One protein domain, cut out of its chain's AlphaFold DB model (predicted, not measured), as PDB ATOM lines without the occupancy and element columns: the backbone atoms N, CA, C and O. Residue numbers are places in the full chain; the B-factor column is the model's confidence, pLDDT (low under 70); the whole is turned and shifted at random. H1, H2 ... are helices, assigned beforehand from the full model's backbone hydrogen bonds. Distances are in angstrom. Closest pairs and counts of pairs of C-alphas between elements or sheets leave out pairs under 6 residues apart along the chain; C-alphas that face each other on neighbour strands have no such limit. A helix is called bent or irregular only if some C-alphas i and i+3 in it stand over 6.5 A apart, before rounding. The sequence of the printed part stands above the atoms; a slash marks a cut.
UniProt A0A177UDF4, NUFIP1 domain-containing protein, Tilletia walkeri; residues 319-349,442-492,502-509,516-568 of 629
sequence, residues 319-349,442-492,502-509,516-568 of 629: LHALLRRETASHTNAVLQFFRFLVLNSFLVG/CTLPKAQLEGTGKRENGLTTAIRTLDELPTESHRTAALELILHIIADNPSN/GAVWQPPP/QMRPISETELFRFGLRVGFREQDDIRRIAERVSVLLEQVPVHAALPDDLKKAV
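AT A GLANCE: This is residues 319 to 349, 442 to 492, 502 to 509 and 516 to 568 of the 629 residues of the protein "NUFIP1 domain-containing protein" of Tilletia walkeri (UniProt A0A177UDF4). Two long helices, H1 and H5, cross near their middles as an X, and the helical hairpin of H2 and H3 packs on both of them, with the short H4 on the side of H3 away from H5. From the end of H5 a tail leads away through H6 and H7, its residues 558 to 564 sticking out, while a loop before H2 sticks out with residues 447 to 453; this tail and loop make the longest axis. The printed part has 143 residues, with seven named helices, H1 to H7 in order, and no named strand: the class is all helix. The whole is loose, with a radius of gyration of the C-alphas of 17.9 A, and spans 61 by 43 by 31 A.

IN THESE COORDINATES: H1, residues 319 to 343, begins with C-alpha 319 at (-14.802, -22.360, 26.691) and is 34.7 A long; it is irregular, with C-alphas 322 and 325 7.3 A apart, and has a kink of 52 degrees near residue 326. H2 is residues 458 to 467, 14.2 A, and H3 residues 472 to 482, 15.2 A. H4 is residues 522 to 527. H5, residues 534 to 553, is 29.2 A long and begins with C-alpha 534 at (-1.521, -44.264, 22.121). H6 is residues 556 to 559; H7, residues 562 to 567, ends with C-alpha 567 at (-44.631, -27.905, 6.694).

HOW THE PARTS SIT: H3 is the hub, touching H1, H2, H4 and H5. H1 touches it with residues 328 to 335 alone, about perpendicular at 76 degrees; the closest C-alphas, of Thr 331 and Thr 476, are 6.3 A apart. H2 and H3 form a hairpin and only just touch, with 3 pairs of C-alphas within 8 A; the closest are Leu 466 and Arg 475, 6.1 A. H4 touches H3 at a steep tilt of 56 degrees, closest at C-alphas 478 and 525, 6.8 A. H1 and H5 touch about perpendicular at 79 degrees, closest at the C-alphas of Val 334 and Ala 544, 6.0 A. H2 touches H5, closest at the C-alphas of Leu 459 and Glu 536, 5.0 A. H6 and H7 are close but not clearly touching; H5 and H7 are apart. Every O i to N i+4 pair is within hydrogen-bond range in H2, H3, H4, H5 and H7, and 19 of 21 in H1; H6 is too short for such a pair.

THE WHOLE: The two C-alphas farthest apart, of Gly 451 and Ala 567, are 61.6 A apart. Residues 350 to 441, 493 to 501 and 510 to 515 are not printed, with C-alpha gaps of 12.7 A, 10.5 A and 11.3 A. Of the links that are printed whole, none is long. The mean pLDDT of the printed part is 82.7; 33 residues are under 70, among them residues 444 to 456 and 502 to 509.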
ATOM      1  N   LEU A 319     -14.686 -21.895  28.069       83.06
ATOM      2  CA  LEU A 319     -14.802 -22.360  26.691       83.06
ATOM      3  C   LEU A 319     -15.437 -23.753  26.614       83.06
ATOM      4  O   LEU A 319     -16.331 -23.964  25.809       83.06
ATOM      5  N   HIS A 320     -15.059 -24.677  27.500       81.88
ATOM      6  CA  HIS A 320     -15.711 -25.985  27.586       81.88
ATOM      7  C   HIS A 320     -17.178 -25.861  28.013       81.88
ATOM      8  O   HIS A 320     -18.005 -26.652  27.584       81.88
ATOM      9  N   ALA A 321     -17.533 -24.887  28.858       84.06
ATOM     10  CA  ALA A 321     -18.932 -24.648  29.212       84.06
ATOM     11  C   ALA A 321     -19.746 -24.131  28.013       84.06
ATOM     12  O   ALA A 321     -20.876 -24.572  27.824       84.06
ATOM     13  N   LEU A 322     -19.159 -23.257  27.189       88.38
ATOM     14  CA  LEU A 322     -19.787 -22.726  25.974       88.38
ATOM     15  C   LEU A 322     -19.906 -23.785  24.871       88.38
ATOM     16  O   LEU A 322     -20.961 -23.915  24.262       88.38
ATOM     17  N   LEU A 323     -18.857 -24.585  24.665       89.62
ATOM     18  CA  LEU A 323     -18.829 -25.646  23.656       89.62
ATOM     19  C   LEU A 323     -19.456 -26.955  24.138       89.62
ATOM     20  O   LEU A 323     -19.529 -27.904  23.368       89.62
ATOM     21  N   ARG A 324     -19.938 -27.024  25.386       86.44
ATOM     22  CA  ARG A 324     -20.438 -28.268  25.992       86.44
ATOM     23  C   ARG A 324     -21.509 -28.945  25.146       86.44
ATOM     24  O   ARG A 324     -21.585 -30.165  25.120       86.44
ATOM     25  N   ARG A 325     -22.357 -28.151  24.489       89.06
ATOM     26  CA  ARG A 325     -23.430 -28.655  23.628       89.06
ATOM     27  C   ARG A 325     -22.868 -29.304  22.367       89.06
ATOM     28  O   ARG A 325     -23.251 -30.417  22.031       89.06
ATOM     29  N   GLU A 326     -21.953 -28.618  21.697       91.31
ATOM     30  CA  GLU A 326     -21.334 -29.088  20.457       91.31
ATOM     31  C   GLU A 326     -20.445 -30.304  20.723       91.31
ATOM     32  O   GLU A 326     -20.552 -31.311  20.025       91.31
ATOM     33  N   THR A 327     -19.649 -30.273  21.798       91.00
ATOM     34  CA  THR A 327     -18.816 -31.409  22.202       91.00
ATOM     35  C   THR A 327     -19.664 -32.603  22.626       91.00
ATOM     36  O   THR A 327     -19.347 -33.727  22.242       91.00
ATOM     37  N   ALA A 328     -20.769 -32.397  23.352       91.00
ATOM     38  CA  ALA A 328     -21.699 -33.473  23.695       91.00
ATOM     39  C   ALA A 328     -22.369 -34.072  22.450       91.00
ATOM     40  O   ALA A 328     -22.466 -35.292  22.340       91.00
ATOM     41  N   SER A 329     -22.784 -33.237  21.494       92.62
ATOM     42  CA  SER A 329     -23.359 -33.693  20.224       92.62
ATOM     43  C   SER A 329     -22.354 -34.529  19.428       92.62
ATOM     44  O   SER A 329     -22.641 -35.669  19.062       92.62
ATOM     45  N   HIS A 330     -21.133 -34.017  19.249       94.38
ATOM     46  CA  HIS A 330     -20.087 -34.710  18.504       94.38
ATOM     47  C   HIS A 330     -19.662 -36.019  19.187       94.38
ATOM     48  O   HIS A 330     -19.611 -37.066  18.539       94.38
ATOM     49  N   THR A 331     -19.401 -35.994  20.496       94.69
ATOM     50  CA  THR A 331     -19.030 -37.208  21.243       94.69
ATOM     51  C   THR A 331     -20.139 -38.252  21.199       94.69
ATOM     52  O   THR A 331     -19.842 -39.429  21.001       94.69
ATOM     53  N   ASN A 332     -21.409 -37.852  21.306       94.69
ATOM     54  CA  ASN A 332     -22.533 -38.773  21.168       94.69
ATOM     55  C   ASN A 332     -22.609 -39.386  19.762       94.69
ATOM     56  O   ASN A 332     -22.781 -40.595  19.632       94.69
ATOM     57  N   ALA A 333     -22.423 -38.588  18.709       95.56
ATOM     58  CA  ALA A 333     -22.391 -39.092  17.340       95.56
ATOM     59  C   ALA A 333     -21.279 -40.140  17.141       95.56
ATOM     60  O   ALA A 333     -21.525 -41.228  16.621       95.56
ATOM     61  N   VAL A 334     -20.070 -39.870  17.643       97.19
ATOM     62  CA  VAL A 334     -18.951 -40.827  17.589       97.19
ATOM     63  C   VAL A 334     -19.261 -42.098  18.385       97.19
ATOM     64  O   VAL A 334     -18.982 -43.196  17.905       97.19
ATOM     65  N   LEU A 335     -19.885 -41.987  19.566       96.06
ATOM     66  CA  LEU A 335     -20.318 -43.157  20.344       96.06
ATOM     67  C   LEU A 335     -21.322 -44.016  19.585       96.06
ATOM     68  O   LEU A 335     -21.184 -45.240  19.561       96.06
ATOM     69  N   GLN A 336     -22.323 -43.392  18.969       95.44
ATOM     70  CA  GLN A 336     -23.324 -44.101  18.182       95.44
ATOM     71  C   GLN A 336     -22.684 -44.820  16.994       95.44
ATOM     72  O   GLN A 336     -22.978 -45.995  16.766       95.44
ATOM     73  N   PHE A 337     -21.750 -44.164  16.301       97.56
ATOM     74  CA  PHE A 337     -21.005 -44.778  15.207       97.56
ATOM     75  C   PHE A 337     -20.144 -45.958  15.681       97.56
ATOM     76  O   PHE A 337     -20.181 -47.036  15.094       97.56
ATOM     77  N   PHE A 338     -19.417 -45.816  16.789       97.38
ATOM     78  CA  PHE A 338     -18.615 -46.903  17.359       97.38
ATOM     79  C   PHE A 338     -19.455 -48.095  17.790       97.38
ATOM     80  O   PHE A 338     -19.091 -49.238  17.512       97.38
ATOM     81  N   ARG A 339     -20.609 -47.848  18.401       95.44
ATOM     82  CA  ARG A 339     -21.549 -48.912  18.732       95.44
ATOM     83  C   ARG A 339     -22.071 -49.614  17.483       95.44
ATOM     84  O   ARG A 339     -22.134 -50.842  17.450       95.44
ATOM     85  N   PHE A 340     -22.400 -48.845  16.449       96.88
ATOM     86  CA  PHE A 340     -22.784 -49.384  15.153       96.88
ATOM     87  C   PHE A 340     -21.677 -50.275  14.561       96.88
ATOM     88  O   PHE A 340     -21.970 -51.380  14.101       96.88
ATOM     89  N   LEU A 341     -20.406 -49.868  14.649       96.88
ATOM     90  CA  LEU A 341     -19.273 -50.697  14.223       96.88
ATOM     91  C   LEU A 341     -19.164 -51.992  15.035       96.88
ATOM     92  O   LEU A 341     -18.978 -53.058  14.450       96.88
ATOM     93  N   VAL A 342     -19.291 -51.930  16.364       95.94
ATOM     94  CA  VAL A 342     -19.205 -53.114  17.236       95.94
ATOM     95  C   VAL A 342     -20.298 -54.127  16.892       95.94
ATOM     96  O   VAL A 342     -19.997 -55.311  16.731       95.94
ATOM     97  N   LEU A 343     -21.539 -53.667  16.714       95.81
ATOM     98  CA  LEU A 343     -22.678 -54.520  16.361       95.81
ATOM     99  C   LEU A 343     -22.527 -55.150  14.970       95.81
ATOM    100  O   LEU A 343     -22.863 -56.319  14.784       95.81
ATOM    101  N   ASN A 344     -21.942 -54.423  14.019       96.19
ATOM    102  CA  ASN A 344     -21.704 -54.896  12.655       96.19
ATOM    103  C   ASN A 344     -20.316 -55.524  12.456       96.19
ATOM    104  O   ASN A 344     -19.804 -55.575  11.337       96.19
ATOM    105  N   SER A 345     -19.693 -56.017  13.534       94.81
ATOM    106  CA  SER A 345     -18.399 -56.715  13.490       94.81
ATOM    107  C   SER A 345     -17.310 -55.941  12.732       94.81
ATOM    108  O   SER A 345     -16.542 -56.532  11.979       94.81
ATOM    109  N   PHE A 346     -17.246 -54.620  12.919       95.44
ATOM    110  CA  PHE A 346     -16.303 -53.708  12.262       95.44
ATOM    111  C   PHE A 346     -16.335 -53.780  10.727       95.44
ATOM    112  O   PHE A 346     -15.302 -53.638  10.080       95.44
ATOM    113  N   LEU A 347     -17.515 -54.010  10.140       95.38
ATOM    114  CA  LEU A 347     -17.721 -54.050   8.685       95.38
ATOM    115  C   LEU A 347     -16.893 -55.139   7.971       95.38
ATOM    116  O   LEU A 347     -16.608 -55.043   6.776       95.38
ATOM    117  N   VAL A 348     -16.508 -56.198   8.694       92.44
ATOM    118  CA  VAL A 348     -15.780 -57.339   8.124       92.44
ATOM    119  C   VAL A 348     -16.645 -58.023   7.065       92.44
ATOM    120  O   VAL A 348     -17.722 -58.539   7.366       92.44
ATOM    121  N   GLY A 349     -16.140 -58.067   5.830       91.44
ATOM    122  CA  GLY A 349     -16.834 -58.692   4.705       91.44
ATOM    123  C   GLY A 349     -18.036 -57.896   4.201       91.44
ATOM    124  O   GLY A 349     -18.895 -58.474   3.549       91.44
ATOM    125  N   CYS A 442      -7.382 -52.797  10.736       78.75
ATOM    126  CA  CYS A 442      -7.812 -53.450  11.962       78.75
ATOM    127  C   CYS A 442      -8.703 -54.687  11.757       78.75
ATOM    128  O   CYS A 442      -9.115 -55.288  12.749       78.75
ATOM    129  N   THR A 443      -9.018 -55.094  10.527       75.75
ATOM    130  CA  THR A 443      -9.899 -56.249  10.249       75.75
ATOM    131  C   THR A 443      -9.262 -57.326   9.377       75.75
ATOM    132  O   THR A 443      -9.854 -58.392   9.202       75.75
ATOM    133  N   LEU A 444      -8.041 -57.099   8.885       67.38
ATOM    134  CA  LEU A 444      -7.311 -58.072   8.073       67.38
ATOM    135  C   LEU A 444      -7.261 -59.463   8.755       67.38
ATOM    136  O   LEU A 444      -6.870 -59.561   9.925       67.38
ATOM    137  N   PRO A 445      -7.669 -60.543   8.051       59.78
ATOM    138  CA  PRO A 445      -7.831 -61.867   8.643       59.78
ATOM    139  C   PRO A 445      -6.557 -62.400   9.304       59.78
ATOM    140  O   PRO A 445      -5.473 -62.389   8.715       59.78
ATOM    141  N   LYS A 446      -6.726 -62.989  10.499       54.31
ATOM    142  CA  LYS A 446      -5.682 -63.692  11.274       54.31
ATOM    143  C   LYS A 446      -4.849 -64.679  10.443       54.31
ATOM    144  O   LYS A 446      -3.681 -64.855  10.758       54.31
ATOM    145  N   ALA A 447      -5.388 -65.254   9.366       54.81
ATOM    146  CA  ALA A 447      -4.701 -66.244   8.532       54.81
ATOM    147  C   ALA A 447      -3.408 -65.734   7.855       54.81
ATOM    148  O   ALA A 447      -2.513 -66.528   7.586       54.81
ATOM    149  N   GLN A 448      -3.255 -64.422   7.620       51.25
ATOM    150  CA  GLN A 448      -1.964 -63.849   7.190       51.25
ATOM    151  C   GLN A 448      -1.071 -63.406   8.363       51.25
ATOM    152  O   GLN A 448       0.114 -63.138   8.176       51.25
ATOM    153  N   LEU A 449      -1.616 -63.354   9.581       48.84
ATOM    154  CA  LEU A 449      -0.938 -62.906  10.802       48.84
ATOM    155  C   LEU A 449      -0.512 -64.053  11.740       48.84
ATOM    156  O   LEU A 449       0.291 -63.825  12.650       48.84
ATOM    157  N   GLU A 450      -1.018 -65.272  11.522       50.16
ATOM    158  CA  GLU A 450      -0.823 -66.467  12.360       50.16
ATOM    159  C   GLU A 450       0.646 -66.883  12.517       50.16
ATOM    160  O   GLU A 450       1.008 -67.488  13.524       50.16
ATOM    161  N   GLY A 451       1.536 -66.445  11.622       54.66
ATOM    162  CA  GLY A 451       2.982 -66.618  11.796       54.66
ATOM    163  C   GLY A 451       3.596 -65.788  12.932       54.66
ATOM    164  O   GLY A 451       4.753 -66.000  13.283       54.66
ATOM    165  N   THR A 452       2.865 -64.828  13.513       46.75
ATOM    166  CA  THR A 452       3.439 -63.850  14.451       46.75
ATOM    167  C   THR A 452       2.704 -63.711  15.778       46.75
ATOM    168  O   THR A 452       2.925 -62.717  16.451       46.75
ATOM    169  N   GLY A 453       1.845 -64.650  16.201       51.28
ATOM    170  CA  GLY A 453       1.276 -64.657  17.567       51.28
ATOM    171  C   GLY A 453       0.703 -63.311  18.048       51.28
ATOM    172  O   GLY A 453       0.745 -63.002  19.243       51.28
ATOM    173  N   LYS A 454       0.256 -62.461  17.117       51.22
ATOM    174  CA  LYS A 454      -0.077 -61.069  17.402       51.22
ATOM    175  C   LYS A 454      -1.515 -60.969  17.885       51.22
ATOM    176  O   LYS A 454      -2.427 -61.603  17.363       51.22
ATOM    177  N   ARG A 455      -1.623 -60.181  18.951       54.75
ATOM    178  CA  ARG A 455      -2.802 -59.834  19.741       54.75
ATOM    179  C   ARG A 455      -3.953 -59.368  18.849       54.75
ATOM    180  O   ARG A 455      -3.726 -58.923  17.729       54.75
ATOM    181  N   GLU A 456      -5.170 -59.456  19.378       65.81
ATOM    182  CA  GLU A 456      -6.338 -58.783  18.804       65.81
ATOM    183  C   GLU A 456      -5.985 -57.334  18.447       65.81
ATOM    184  O   GLU A 456      -5.204 -56.690  19.158       65.81
ATOM    185  N   ASN A 457      -6.507 -56.847  17.318       81.94
ATOM    186  CA  ASN A 457      -6.180 -55.517  16.819       81.94
ATOM    187  C   ASN A 457      -6.520 -54.492  17.903       81.94
ATOM    188  O   ASN A 457      -7.657 -54.448  18.389       81.94
ATOM    189  N   GLY A 458      -5.516 -53.713  18.316       91.81
ATOM    190  CA  GLY A 458      -5.615 -52.830  19.476       91.81
ATOM    191  C   GLY A 458      -6.812 -51.888  19.377       91.81
ATOM    192  O   GLY A 458      -7.546 -51.749  20.350       91.81
ATOM    193  N   LEU A 459      -7.094 -51.363  18.177       94.94
ATOM    194  CA  LEU A 459      -8.239 -50.489  17.918       94.94
ATOM    195  C   LEU A 459      -9.586 -51.185  18.157       94.94
ATOM    196  O   LEU A 459     -10.453 -50.634  18.826       94.94
ATOM    197  N   THR A 460      -9.764 -52.416  17.664       94.31
ATOM    198  CA  THR A 460     -11.019 -53.164  17.881       94.31
ATOM    199  C   THR A 460     -11.261 -53.439  19.364       94.31
ATOM    200  O   THR A 460     -12.388 -53.332  19.841       94.31
ATOM    201  N   THR A 461     -10.189 -53.721  20.114       94.88
ATOM    202  CA  THR A 461     -10.247 -53.909  21.570       94.88
ATOM    203  C   THR A 461     -10.548 -52.586  22.274       94.88
ATOM    204  O   THR A 461     -11.373 -52.541  23.184       94.88
ATOM    205  N   ALA A 462      -9.929 -51.492  21.832       96.50
ATOM    206  CA  ALA A 462     -10.165 -50.154  22.357       96.50
ATOM    207  C   ALA A 462     -11.626 -49.730  22.187       96.50
ATOM    208  O   ALA A 462     -12.263 -49.355  23.167       96.50
ATOM    209  N   ILE A 463     -12.184 -49.871  20.983       96.88
ATOM    210  CA  ILE A 463     -13.576 -49.511  20.692       96.88
ATOM    211  C   ILE A 463     -14.552 -50.408  21.473       96.88
ATOM    212  O   ILE A 463     -15.502 -49.896  22.059       96.88
ATOM    213  N   ARG A 464     -14.298 -51.723  21.566       95.94
ATOM    214  CA  ARG A 464     -15.123 -52.637  22.382       95.94
ATOM    215  C   ARG A 464     -15.091 -52.283  23.864       95.94
ATOM    216  O   ARG A 464     -16.141 -52.123  24.466       95.94
ATOM    217  N   THR A 465     -13.905 -52.102  24.445       96.38
ATOM    218  CA  THR A 465     -13.782 -51.753  25.873       96.38
ATOM    219  C   THR A 465     -14.359 -50.379  26.195       96.38
ATOM    220  O   THR A 465     -14.810 -50.156  27.315       96.38
ATOM    221  N   LEU A 466     -14.372 -49.463  25.223       96.56
ATOM    222  CA  LEU A 466     -15.064 -48.186  25.328       96.56
ATOM    223  C   LEU A 466     -16.589 -48.380  25.331       96.56
ATOM    224  O   LEU A 466     -17.260 -47.815  26.193       96.56
ATOM    225  N   ASP A 467     -17.136 -49.207  24.436       95.88
ATOM    226  CA  ASP A 467     -18.573 -49.526  24.387       95.88
ATOM    227  C   ASP A 467     -19.044 -50.420  25.556       95.88
ATOM    228  O   ASP A 467     -20.214 -50.420  25.932       95.88
ATOM    229  N   GLU A 468     -18.143 -51.143  26.212       95.56
ATOM    230  CA  GLU A 468     -18.450 -51.958  27.393       95.56
ATOM    231  C   GLU A 468     -18.520 -51.142  28.696       95.56
ATOM    232  O   GLU A 468     -18.904 -51.673  29.743       95.56
ATOM    233  N   LEU A 469     -18.194 -49.841  28.670       95.25
ATOM    234  CA  LEU A 469     -18.240 -49.011  29.873       95.25
ATOM    235  C   LEU A 469     -19.668 -48.917  30.453       95.25
ATOM    236  O   LEU A 469     -20.654 -48.780  29.717       95.25
ATOM    237  N   PRO A 470     -19.801 -48.932  31.794       92.19
ATOM    238  CA  PRO A 470     -21.062 -49.252  32.467       92.19
ATOM    239  C   PRO A 470     -22.146 -48.182  32.332       92.19
ATOM    240  O   PRO A 470     -23.328 -48.484  32.463       92.19
ATOM    241  N   THR A 471     -21.769 -46.923  32.114       91.50
ATOM    242  CA  THR A 471     -22.733 -45.842  31.890       91.50
ATOM    243  C   THR A 471     -22.292 -44.989  30.718       91.50
ATOM    244  O   THR A 471     -21.101 -44.857  30.444       91.50
ATOM    245  N   GLU A 472     -23.257 -44.348  30.070       90.50
ATOM    246  CA  GLU A 472     -23.010 -43.397  28.986       90.50
ATOM    247  C   GLU A 472     -22.071 -42.264  29.417       90.50
ATOM    248  O   GLU A 472     -21.138 -41.942  28.697       90.50
ATOM    249  N   SER A 473     -22.209 -41.773  30.655       90.31
ATOM    250  CA  SER A 473     -21.296 -40.770  31.219       90.31
ATOM    251  C   SER A 473     -19.826 -41.219  31.254       90.31
ATOM    252  O   SER A 473     -18.930 -40.394  31.135       90.31
ATOM    253  N   HIS A 474     -19.557 -42.517  31.454       93.38
ATOM    254  CA  HIS A 474     -18.191 -43.048  31.398       93.38
ATOM    255  C   HIS A 474     -17.681 -43.104  29.961       93.38
ATOM    256  O   HIS A 474     -16.510 -42.827  29.726       93.38
ATOM    257  N   ARG A 475     -18.553 -43.440  29.005       95.00
ATOM    258  CA  ARG A 475     -18.215 -43.489  27.577       95.00
ATOM    259  C   ARG A 475     -17.896 -42.100  27.040       95.00
ATOM    260  O   ARG A 475     -16.873 -41.927  26.386       95.00
ATOM    261  N   THR A 476     -18.721 -41.109  27.378       93.44
ATOM    262  CA  THR A 476     -18.484 -39.713  27.003       93.44
ATOM    263  C   THR A 476     -17.217 -39.176  27.662       93.44
ATOM    264  O   THR A 476     -16.377 -38.642  26.951       93.44
ATOM    265  N   ALA A 477     -16.983 -39.426  28.959       92.31
ATOM    266  CA  ALA A 477     -15.716 -39.059  29.612       92.31
ATOM    267  C   ALA A 477     -14.497 -39.697  28.941       92.31
ATOM    268  O   ALA A 477     -13.468 -39.044  28.776       92.31
ATOM    269  N   ALA A 478     -14.598 -40.975  28.565       95.19
ATOM    270  CA  ALA A 478     -13.522 -41.672  27.879       95.19
ATOM    271  C   ALA A 478     -13.220 -41.035  26.521       95.19
ATOM    272  O   ALA A 478     -12.052 -40.802  26.220       95.19
ATOM    273  N   LEU A 479     -14.242 -40.707  25.728       95.62
ATOM    274  CA  LEU A 479     -14.036 -40.017  24.457       95.62
ATOM    275  C   LEU A 479     -13.508 -38.600  24.635       95.62
ATOM    276  O   LEU A 479     -12.561 -38.242  23.948       95.62
ATOM    277  N   GLU A 480     -14.050 -37.807  25.555       92.75
ATOM    278  CA  GLU A 480     -13.549 -36.452  25.814       92.75
ATOM    279  C   GLU A 480     -12.058 -36.465  26.204       92.75
ATOM    280  O   GLU A 480     -11.297 -35.594  25.776       92.75
ATOM    281  N   LEU A 481     -11.624 -37.486  26.955       91.56
ATOM    282  CA  LEU A 481     -10.217 -37.720  27.278       91.56
ATOM    283  C   LEU A 481      -9.405 -38.122  26.039       91.56
ATOM    284  O   LEU A 481      -8.358 -37.532  25.779       91.56
ATOM    285  N   ILE A 482      -9.871 -39.101  25.257       94.44
ATOM    286  CA  ILE A 482      -9.158 -39.602  24.068       94.44
ATOM    287  C   ILE A 482      -9.017 -38.505  23.007       94.44
ATOM    288  O   ILE A 482      -7.933 -38.335  22.443       94.44
ATOM    289  N   LEU A 483     -10.075 -37.727  22.782       93.69
ATOM    290  CA  LEU A 483     -10.135 -36.612  21.837       93.69
ATOM    291  C   LEU A 483      -9.435 -35.345  22.350       93.69
ATOM    292  O   LEU A 483      -9.362 -34.363  21.626       93.69
ATOM    293  N   HIS A 484      -8.901 -35.362  23.578       89.81
ATOM    294  CA  HIS A 484      -8.195 -34.234  24.197       89.81
ATOM    295  C   HIS A 484      -9.040 -32.959  24.364       89.81
ATOM    296  O   HIS A 484      -8.497 -31.896  24.650       89.81
ATOM    297  N   ILE A 485     -10.372 -33.069  24.322       82.06
ATOM    298  CA  ILE A 485     -11.303 -31.934  24.458       82.06
ATOM    299  C   ILE A 485     -11.119 -31.216  25.808       82.06
ATOM    300  O   ILE A 485     -11.336 -30.009  25.917       82.06
ATOM    301  N   ILE A 486     -10.679 -31.938  26.846       67.19
ATOM    302  CA  ILE A 486     -10.482 -31.386  28.198       67.19
ATOM    303  C   ILE A 486      -9.002 -31.145  28.555       67.19
ATOM    304  O   ILE A 486      -8.704 -30.607  29.625       67.19
ATOM    305  N   ALA A 487      -8.055 -31.533  27.696       55.47
ATOM    306  CA  ALA A 487      -6.631 -31.559  28.042       55.47
ATOM    307  C   ALA A 487      -5.933 -30.188  27.948       55.47
ATOM    308  O   ALA A 487      -4.906 -29.982  28.598       55.47
ATOM    309  N   ASP A 488      -6.513 -29.220  27.238       51.97
ATOM    310  CA  ASP A 488      -5.870 -27.932  26.940       51.97
ATOM    311  C   ASP A 488      -5.920 -26.908  28.081       51.97
ATOM    312  O   ASP A 488      -5.980 -25.698  27.861       51.97
ATOM    313  N   ASN A 489      -5.821 -27.358  29.333       50.75
ATOM    314  CA  ASN A 489      -5.433 -26.469  30.421       50.75
ATOM    315  C   ASN A 489      -3.946 -26.693  30.762       50.75
ATOM    316  O   ASN A 489      -3.631 -27.336  31.769       50.75
ATOM    317  N   PRO A 490      -3.004 -26.152  29.953       49.97
ATOM    318  CA  PRO A 490      -1.564 -26.344  30.151       49.97
ATOM    319  C   PRO A 490      -1.078 -25.820  31.509       49.97
ATOM    320  O   PRO A 490      -0.016 -26.212  31.986       49.97
ATOM    321  N   SER A 491      -1.879 -24.977  32.172       50.62
ATOM    322  CA  SER A 491      -1.610 -24.454  33.511       50.62
ATOM    323  C   SER A 491      -1.759 -25.487  34.643       50.62
ATOM    324  O   SER A 491      -1.277 -25.234  35.745       50.62
ATOM    325  N   ASN A 492      -2.361 -26.658  34.393       46.00
ATOM    326  CA  ASN A 492      -2.569 -27.690  35.417       46.00
ATOM    327  C   ASN A 492      -1.618 -28.900  35.294       46.00
ATOM    328  O   ASN A 492      -1.632 -29.781  36.154       46.00
ATOM    329  N   GLY A 502     -10.490 -32.707  34.376       46.06
ATOM    330  CA  GLY A 502     -11.533 -32.828  33.358       46.06
ATOM    331  C   GLY A 502     -12.417 -34.058  33.357       46.06
ATOM    332  O   GLY A 502     -11.947 -35.149  33.052       46.06
ATOM    333  N   ALA A 503     -13.709 -33.875  33.615       45.31
ATOM    334  CA  ALA A 503     -14.595 -35.014  33.614       45.31
ATOM    335  C   ALA A 503     -16.062 -34.713  33.360       45.31
ATOM    336  O   ALA A 503     -16.617 -33.699  33.795       45.31
ATOM    337  N   VAL A 504     -16.688 -35.741  32.803       49.75
ATOM    338  CA  VAL A 504     -18.114 -35.991  32.889       49.75
ATOM    339  C   VAL A 504     -18.458 -36.468  34.299       49.75
ATOM    340  O   VAL A 504     -17.700 -37.131  35.007       49.75
ATOM    341  N   TRP A 505     -19.629 -36.036  34.713       52.50
ATOM    342  CA  TRP A 505     -20.096 -35.895  36.075       52.50
ATOM    343  C   TRP A 505     -20.908 -37.157  36.483       52.50
ATOM    344  O   TRP A 505     -21.823 -37.544  35.760       52.50
ATOM    345  N   GLN A 506     -20.608 -37.815  37.623       46.31
ATOM    346  CA  GLN A 506     -21.448 -38.887  38.221       46.31
ATOM    347  C   GLN A 506     -21.957 -38.591  39.640       46.31
ATOM    348  O   GLN A 506     -21.182 -38.123  40.469       46.31
ATOM    349  N   PRO A 507     -23.197 -38.957  40.012       43.56
ATOM    350  CA  PRO A 507     -23.684 -38.771  41.378       43.56
ATOM    351  C   PRO A 507     -22.927 -39.670  42.383       43.56
ATOM    352  O   PRO A 507     -22.634 -40.828  42.074       43.56
ATOM    353  N   PRO A 508     -22.610 -39.177  43.597       46.66
ATOM    354  CA  PRO A 508     -21.818 -39.921  44.571       46.66
ATOM    355  C   PRO A 508     -22.543 -41.183  45.076       46.66
ATOM    356  O   PRO A 508     -23.743 -41.133  45.369       46.66
ATOM    357  N   PRO A 509     -21.829 -42.313  45.252       50.12
ATOM    358  CA  PRO A 509     -22.389 -43.483  45.899       50.12
ATOM    359  C   PRO A 509     -22.528 -43.177  47.393       50.12
ATOM    360  O   PRO A 509     -21.542 -42.891  48.067       50.12
ATOM    361  N   GLN A 516     -23.537 -32.795  43.698       51.12
ATOM    362  CA  GLN A 516     -22.233 -32.547  43.126       51.12
ATOM    363  C   GLN A 516     -21.759 -33.863  42.566       51.12
ATOM    364  O   GLN A 516     -21.241 -34.747  43.254       51.12
ATOM    365  N   MET A 517     -22.041 -33.996  41.286       55.06
ATOM    366  CA  MET A 517     -21.477 -35.044  40.500       55.06
ATOM    367  C   MET A 517     -19.948 -35.020  40.652       55.06
ATOM    368  O   MET A 517     -19.345 -33.966  40.843       55.06
ATOM    369  N   ARG A 518     -19.307 -36.182  40.649       69.69
ATOM    370  CA  ARG A 518     -17.859 -36.304  40.726       69.69
ATOM    371  C   ARG A 518     -17.281 -36.432  39.329       69.69
ATOM    372  O   ARG A 518     -17.896 -37.106  38.499       69.69
ATOM    373  N   PRO A 519     -16.118 -35.819  39.091       72.06
ATOM    374  CA  PRO A 519     -15.389 -36.040  37.869       72.06
ATOM    375  C   PRO A 519     -14.950 -37.509  37.766       72.06
ATOM    376  O   PRO A 519     -14.235 -37.983  38.649       72.06
ATOM    377  N   ILE A 520     -15.375 -38.222  36.716       84.88
ATOM    378  CA  ILE A 520     -14.833 -39.536  36.345       84.88
ATOM    379  C   ILE A 520     -13.357 -39.370  35.981       84.88
ATOM    380  O   ILE A 520     -13.013 -38.696  35.014       84.88
ATOM    381  N   SER A 521     -12.479 -39.995  36.755       87.06
ATOM    382  CA  SER A 521     -11.038 -39.932  36.500       87.06
ATOM    383  C   SER A 521     -10.587 -40.953  35.453       87.06
ATOM    384  O   SER A 521     -11.155 -42.038  35.335       87.06
ATOM    385  N   GLU A 522      -9.474 -40.672  34.772       89.44
ATOM    386  CA  GLU A 522      -8.799 -41.630  33.882       89.44
ATOM    387  C   GLU A 522      -8.553 -42.986  34.575       89.44
ATOM    388  O   GLU A 522      -8.816 -44.057  34.024       89.44
ATOM    389  N   THR A 523      -8.131 -42.952  35.844       90.81
ATOM    390  CA  THR A 523      -7.908 -44.172  36.631       90.81
ATOM    391  C   THR A 523      -9.184 -44.977  36.861       90.81
ATOM    392  O   THR A 523      -9.120 -46.201  36.946       90.81
ATOM    393  N   GLU A 524     -10.343 -44.324  36.958       92.19
ATOM    394  CA  GLU A 524     -11.631 -45.011  37.067       92.19
ATOM    395  C   GLU A 524     -12.016 -45.656  35.741       92.19
ATOM    396  O   GLU A 524     -12.389 -46.826  35.743       92.19
ATOM    397  N   LEU A 525     -11.830 -44.965  34.616       93.88
ATOM    398  CA  LEU A 525     -12.071 -45.533  33.286       93.88
ATOM    399  C   LEU A 525     -11.239 -46.802  33.053       93.88
ATOM    400  O   LEU A 525     -11.775 -47.833  32.645       93.88
ATOM    401  N   PHE A 526      -9.950 -46.785  33.407       94.56
ATOM    402  CA  PHE A 526      -9.104 -47.979  33.316       94.56
ATOM    403  C   PHE A 526      -9.534 -49.099  34.266       94.56
ATOM    404  O   PHE A 526      -9.456 -50.281  33.903       94.56
ATOM    405  N   ARG A 527     -10.012 -48.754  35.470       95.31
ATOM    406  CA  ARG A 527     -10.580 -49.726  36.420       95.31
ATOM    407  C   ARG A 527     -11.867 -50.353  35.897       95.31
ATOM    408  O   ARG A 527     -12.079 -51.532  36.155       95.31
ATOM    409  N   PHE A 528     -12.672 -49.604  35.148       94.88
ATOM    410  CA  PHE A 528     -13.858 -50.112  34.457       94.88
ATOM    411  C   PHE A 528     -13.541 -50.902  33.188       94.88
ATOM    412  O   PHE A 528     -14.457 -51.418  32.561       94.88
ATOM    413  N   GLY A 529     -12.263 -51.065  32.846       95.25
ATOM    414  CA  GLY A 529     -11.851 -51.945  31.761       95.25
ATOM    415  C   GLY A 529     -11.476 -51.231  30.473       95.25
ATOM    416  O   GLY A 529     -11.111 -51.925  29.536       95.25
ATOM    417  N   LEU A 530     -11.462 -49.891  30.424       96.69
ATOM    418  CA  LEU A 530     -10.989 -49.167  29.242       96.69
ATOM    419  C   LEU A 530      -9.555 -49.612  28.892       96.69
ATOM    420  O   LEU A 530      -8.676 -49.644  29.765       96.69
ATOM    421  N   ARG A 531      -9.304 -50.002  27.639       95.50
ATOM    422  CA  ARG A 531      -7.975 -50.396  27.135       95.50
ATOM    423  C   ARG A 531      -7.700 -49.676  25.823       95.50
ATOM    424  O   ARG A 531      -7.995 -50.197  24.758       95.50
ATOM    425  N   VAL A 532      -7.104 -48.491  25.903       95.88
ATOM    426  CA  VAL A 532      -6.771 -47.688  24.720       95.88
ATOM    427  C   VAL A 532      -5.296 -47.314  24.787       95.88
ATOM    428  O   VAL A 532      -4.870 -46.653  25.734       95.88
ATOM    429  N   GLY A 533      -4.502 -47.789  23.827       94.31
ATOM    430  CA  GLY A 533      -3.104 -47.389  23.678       94.31
ATOM    431  C   GLY A 533      -2.971 -46.114  22.842       94.31
ATOM    432  O   GLY A 533      -3.939 -45.616  22.277       94.31
ATOM    433  N   PHE A 534      -1.762 -45.555  22.778       94.31
ATOM    434  CA  PHE A 534      -1.521 -44.264  22.121       94.31
ATOM    435  C   PHE A 534      -1.854 -44.277  20.620       94.31
ATOM    436  O   PHE A 534      -2.458 -43.339  20.118       94.31
ATOM    437  N   ARG A 535      -1.512 -45.363  19.914       93.75
ATOM    438  CA  ARG A 535      -1.818 -45.495  18.480       93.75
ATOM    439  C   ARG A 535      -3.321 -45.562  18.242       93.75
ATOM    440  O   ARG A 535      -3.838 -44.895  17.361       93.75
ATOM    441  N   GLU A 536      -4.016 -46.313  19.088       95.31
ATOM    442  CA  GLU A 536      -5.466 -46.444  19.036       95.31
ATOM    443  C   GLU A 536      -6.165 -45.111  19.331       95.31
ATOM    444  O   GLU A 536      -7.206 -44.836  18.748       95.31
ATOM    445  N   GLN A 537      -5.600 -44.266  20.205       95.12
ATOM    446  CA  GLN A 537      -6.120 -42.912  20.432       95.12
ATOM    447  C   GLN A 537      -6.038 -42.055  19.166       95.12
ATOM    448  O   GLN A 537      -6.998 -41.350  18.864       95.12
ATOM    449  N   ASP A 538      -4.925 -42.117  18.431       95.50
ATOM    450  CA  ASP A 538      -4.753 -41.360  17.187       95.50
ATOM    451  C   ASP A 538      -5.721 -41.846  16.096       95.50
ATOM    452  O   ASP A 538      -6.342 -41.030  15.416       95.50
ATOM    453  N   ASP A 539      -5.920 -43.161  15.974       96.38
ATOM    454  CA  ASP A 539      -6.893 -43.739  15.040       96.38
ATOM    455  C   ASP A 539      -8.337 -43.350  15.408       96.38
ATOM    456  O   ASP A 539      -9.112 -42.949  14.541       96.38
ATOM    457  N   ILE A 540      -8.694 -43.388  16.701       97.19
ATOM    458  CA  ILE A 540     -10.003 -42.929  17.200       97.19
ATOM    459  C   ILE A 540     -10.216 -41.445  16.893       97.19
ATOM    460  O   ILE A 540     -11.311 -41.075  16.468       97.19
ATOM    461  N   ARG A 541      -9.194 -40.596  17.071       96.62
ATOM    462  CA  ARG A 541      -9.277 -39.168  16.725       96.62
ATOM    463  C   ARG A 541      -9.510 -38.963  15.238       96.62
ATOM    464  O   ARG A 541     -10.424 -38.232  14.886       96.62
ATOM    465  N   ARG A 542      -8.758 -39.651  14.377       97.31
ATOM    466  CA  ARG A 542      -8.939 -39.562  12.920       97.31
ATOM    467  C   ARG A 542     -10.339 -39.981  12.489       97.31
ATOM    468  O   ARG A 542     -10.939 -39.319  11.648       97.31
ATOM    469  N   ILE A 543     -10.877 -41.051  13.078       97.94
ATOM    470  CA  ILE A 543     -12.258 -41.465  12.807       97.94
ATOM    471  C   ILE A 543     -13.238 -40.393  13.295       97.94
ATOM    472  O   ILE A 543     -14.140 -40.031  12.552       97.94
ATOM    473  N   ALA A 544     -13.063 -39.858  14.506       97.38
ATOM    474  CA  ALA A 544     -13.941 -38.820  15.048       97.38
ATOM    475  C   ALA A 544     -13.931 -37.541  14.195       97.38
ATOM    476  O   ALA A 544     -14.994 -37.051  13.826       97.38
ATOM    477  N   GLU A 545     -12.749 -37.055  13.811       96.50
ATOM    478  CA  GLU A 545     -12.582 -35.925  12.891       96.50
ATOM    479  C   GLU A 545     -13.330 -36.178  11.581       96.50
ATOM    480  O   GLU A 545     -14.075 -35.319  11.105       96.50
ATOM    481  N   ARG A 546     -13.192 -37.384  11.020       97.50
ATOM    482  CA  ARG A 546     -13.847 -37.725   9.761       97.50
ATOM    483  C   ARG A 546     -15.364 -37.826   9.895       97.50
ATOM    484  O   ARG A 546     -16.068 -37.306   9.036       97.50
ATOM    485  N   VAL A 547     -15.863 -38.413  10.981       97.00
ATOM    486  CA  VAL A 547     -17.296 -38.446  11.308       97.00
ATOM    487  C   VAL A 547     -17.845 -37.022  11.420       97.00
ATOM    488  O   VAL A 547     -18.880 -36.743  10.830       97.00
ATOM    489  N   SER A 548     -17.145 -36.099  12.088       95.31
ATOM    490  CA  SER A 548     -17.582 -34.695  12.183       95.31
ATOM    491  C   SER A 548     -17.759 -34.058  10.802       95.31
ATOM    492  O   SER A 548     -18.805 -33.478  10.524       95.31
ATOM    493  N   VAL A 549     -16.778 -34.234   9.909       96.19
ATOM    494  CA  VAL A 549     -16.829 -33.692   8.539       96.19
ATOM    495  C   VAL A 549     -17.999 -34.273   7.740       96.19
ATOM    496  O   VAL A 549     -18.658 -33.546   7.002       96.19
ATOM    497  N   LEU A 550     -18.280 -35.570   7.876       95.38
ATOM    498  CA  LEU A 550     -19.376 -36.219   7.147       95.38
ATOM    499  C   LEU A 550     -20.755 -35.791   7.662       95.38
ATOM    500  O   LEU A 550     -21.680 -35.628   6.870       95.38
ATOM    501  N   LEU A 551     -20.896 -35.567   8.970       92.56
ATOM    502  CA  LEU A 551     -22.155 -35.100   9.560       92.56
ATOM    503  C   LEU A 551     -22.479 -33.653   9.192       92.56
ATOM    504  O   LEU A 551     -23.652 -33.307   9.086       92.56
ATOM    505  N   GLU A 552     -21.465 -32.822   8.960       90.94
ATOM    506  CA  GLU A 552     -21.656 -31.476   8.412       90.94
ATOM    507  C   GLU A 552     -22.089 -31.505   6.938       90.94
ATOM    508  O   GLU A 552     -22.842 -30.639   6.500       90.94
ATOM    509  N   GLN A 553     -21.642 -32.507   6.173       89.50
ATOM    510  CA  GLN A 553     -21.975 -32.659   4.751       89.50
ATOM    511  C   GLN A 553     -23.364 -33.256   4.508       89.50
ATOM    512  O   GLN A 553     -23.981 -32.950   3.490       89.50
ATOM    513  N   VAL A 554     -23.848 -34.110   5.414       83.12
ATOM    514  CA  VAL A 554     -25.170 -34.742   5.326       83.12
ATOM    515  C   VAL A 554     -26.109 -34.046   6.315       83.12
ATOM    516  O   VAL A 554     -26.189 -34.460   7.481       83.12
ATOM    517  N   PRO A 555     -26.807 -32.972   5.888       76.69
ATOM    518  CA  PRO A 555     -27.676 -32.225   6.780       76.69
ATOM    519  C   PRO A 555     -28.773 -33.141   7.318       76.69
ATOM    520  O   PRO A 555     -29.392 -33.901   6.578       76.69
ATOM    521  N   VAL A 556     -29.056 -33.024   8.617       72.19
ATOM    522  CA  VAL A 556     -30.093 -33.811   9.312       72.19
ATOM    523  C   VAL A 556     -31.457 -33.689   8.616       72.19
ATOM    524  O   VAL A 556     -32.237 -34.636   8.593       72.19
ATOM    525  N   HIS A 557     -31.715 -32.539   7.985       69.31
ATOM    526  CA  HIS A 557     -32.956 -32.266   7.267       69.31
ATOM    527  C   HIS A 557     -33.127 -33.049   5.963       69.31
ATOM    528  O   HIS A 557     -34.257 -33.160   5.496       69.31
ATOM    529  N   ALA A 558     -32.062 -33.632   5.397       71.50
ATOM    530  CA  ALA A 558     -32.175 -34.487   4.214       71.50
ATOM    531  C   ALA A 558     -33.133 -35.664   4.464       71.50
ATOM    532  O   ALA A 558     -33.945 -35.991   3.598       71.50
ATOM    533  N   ALA A 559     -33.116 -36.190   5.692       65.44
ATOM    534  CA  ALA A 559     -33.916 -37.331   6.113       65.44
ATOM    535  C   ALA A 559     -35.374 -36.995   6.487       65.44
ATOM    536  O   ALA A 559     -36.137 -37.915   6.786       65.44
ATOM    537  N   LEU A 560     -35.789 -35.716   6.511       77.81
ATOM    538  CA  LEU A 560     -37.205 -35.406   6.726       77.81
ATOM    539  C   LEU A 560     -38.024 -35.785   5.475       77.81
ATOM    540  O   LEU A 560     -37.606 -35.466   4.363       77.81
ATOM    541  N   PRO A 561     -39.204 -36.412   5.636       80.56
ATOM    542  CA  PRO A 561     -40.182 -36.535   4.560       80.56
ATOM    543  C   PRO A 561     -40.476 -35.170   3.935       80.56
ATOM    544  O   PRO A 561     -40.564 -34.172   4.656       80.56
ATOM    545  N   ASP A 562     -40.655 -35.124   2.618       82.94
ATOM    546  CA  ASP A 562     -40.833 -33.860   1.891       82.94
ATOM    547  C   ASP A 562     -42.063 -33.076   2.373       82.94
ATOM    548  O   ASP A 562     -42.011 -31.850   2.471       82.94
ATOM    549  N   ASP A 563     -43.111 -33.769   2.823       83.44
ATOM    550  CA  ASP A 563     -44.291 -33.158   3.446       83.44
ATOM    551  C   ASP A 563     -43.947 -32.372   4.720       83.44
ATOM    552  O   ASP A 563     -44.462 -31.277   4.950       83.44
ATOM    553  N   LEU A 564     -43.037 -32.899   5.548       81.75
ATOM    554  CA  LEU A 564     -42.584 -32.218   6.760       81.75
ATOM    555  C   LEU A 564     -41.577 -31.116   6.441       81.75
ATOM    556  O   LEU A 564     -41.617 -30.067   7.079       81.75
ATOM    557  N   LYS A 565     -40.712 -31.305   5.435       82.69
ATOM    558  CA  LYS A 565     -39.860 -30.213   4.941       82.69
ATOM    559  C   LYS A 565     -40.726 -29.037   4.491       82.69
ATOM    560  O   LYS A 565     -40.436 -27.898   4.851       82.69
ATOM    561  N   LYS A 566     -41.824 -29.312   3.781       85.88
ATOM    562  CA  LYS A 566     -42.792 -28.304   3.343       85.88
ATOM    563  C   LYS A 566     -43.509 -27.649   4.522       85.88
ATOM    564  O   LYS A 566     -43.594 -26.428   4.572       85.88
ATOM    565  N   ALA A 567     -43.961 -28.431   5.502       81.50
ATOM    566  CA  ALA A 567     -44.631 -27.905   6.694       81.50
ATOM    567  C   ALA A 567     -43.731 -26.991   7.547       81.50
ATOM    568  O   ALA A 567     -44.217 -26.044   8.160       81.50
ATOM    569  N   VAL A 568     -42.422 -27.258   7.575       79.31
ATOM    570  CA  VAL A 568     -41.427 -26.462   8.316       79.31
ATOM    571  C   VAL A 568     -40.894 -25.285   7.477       79.31
ATOM    572  O   VAL A 568     -40.117 -24.477   7.977       79.31
TER     573      VAL A 568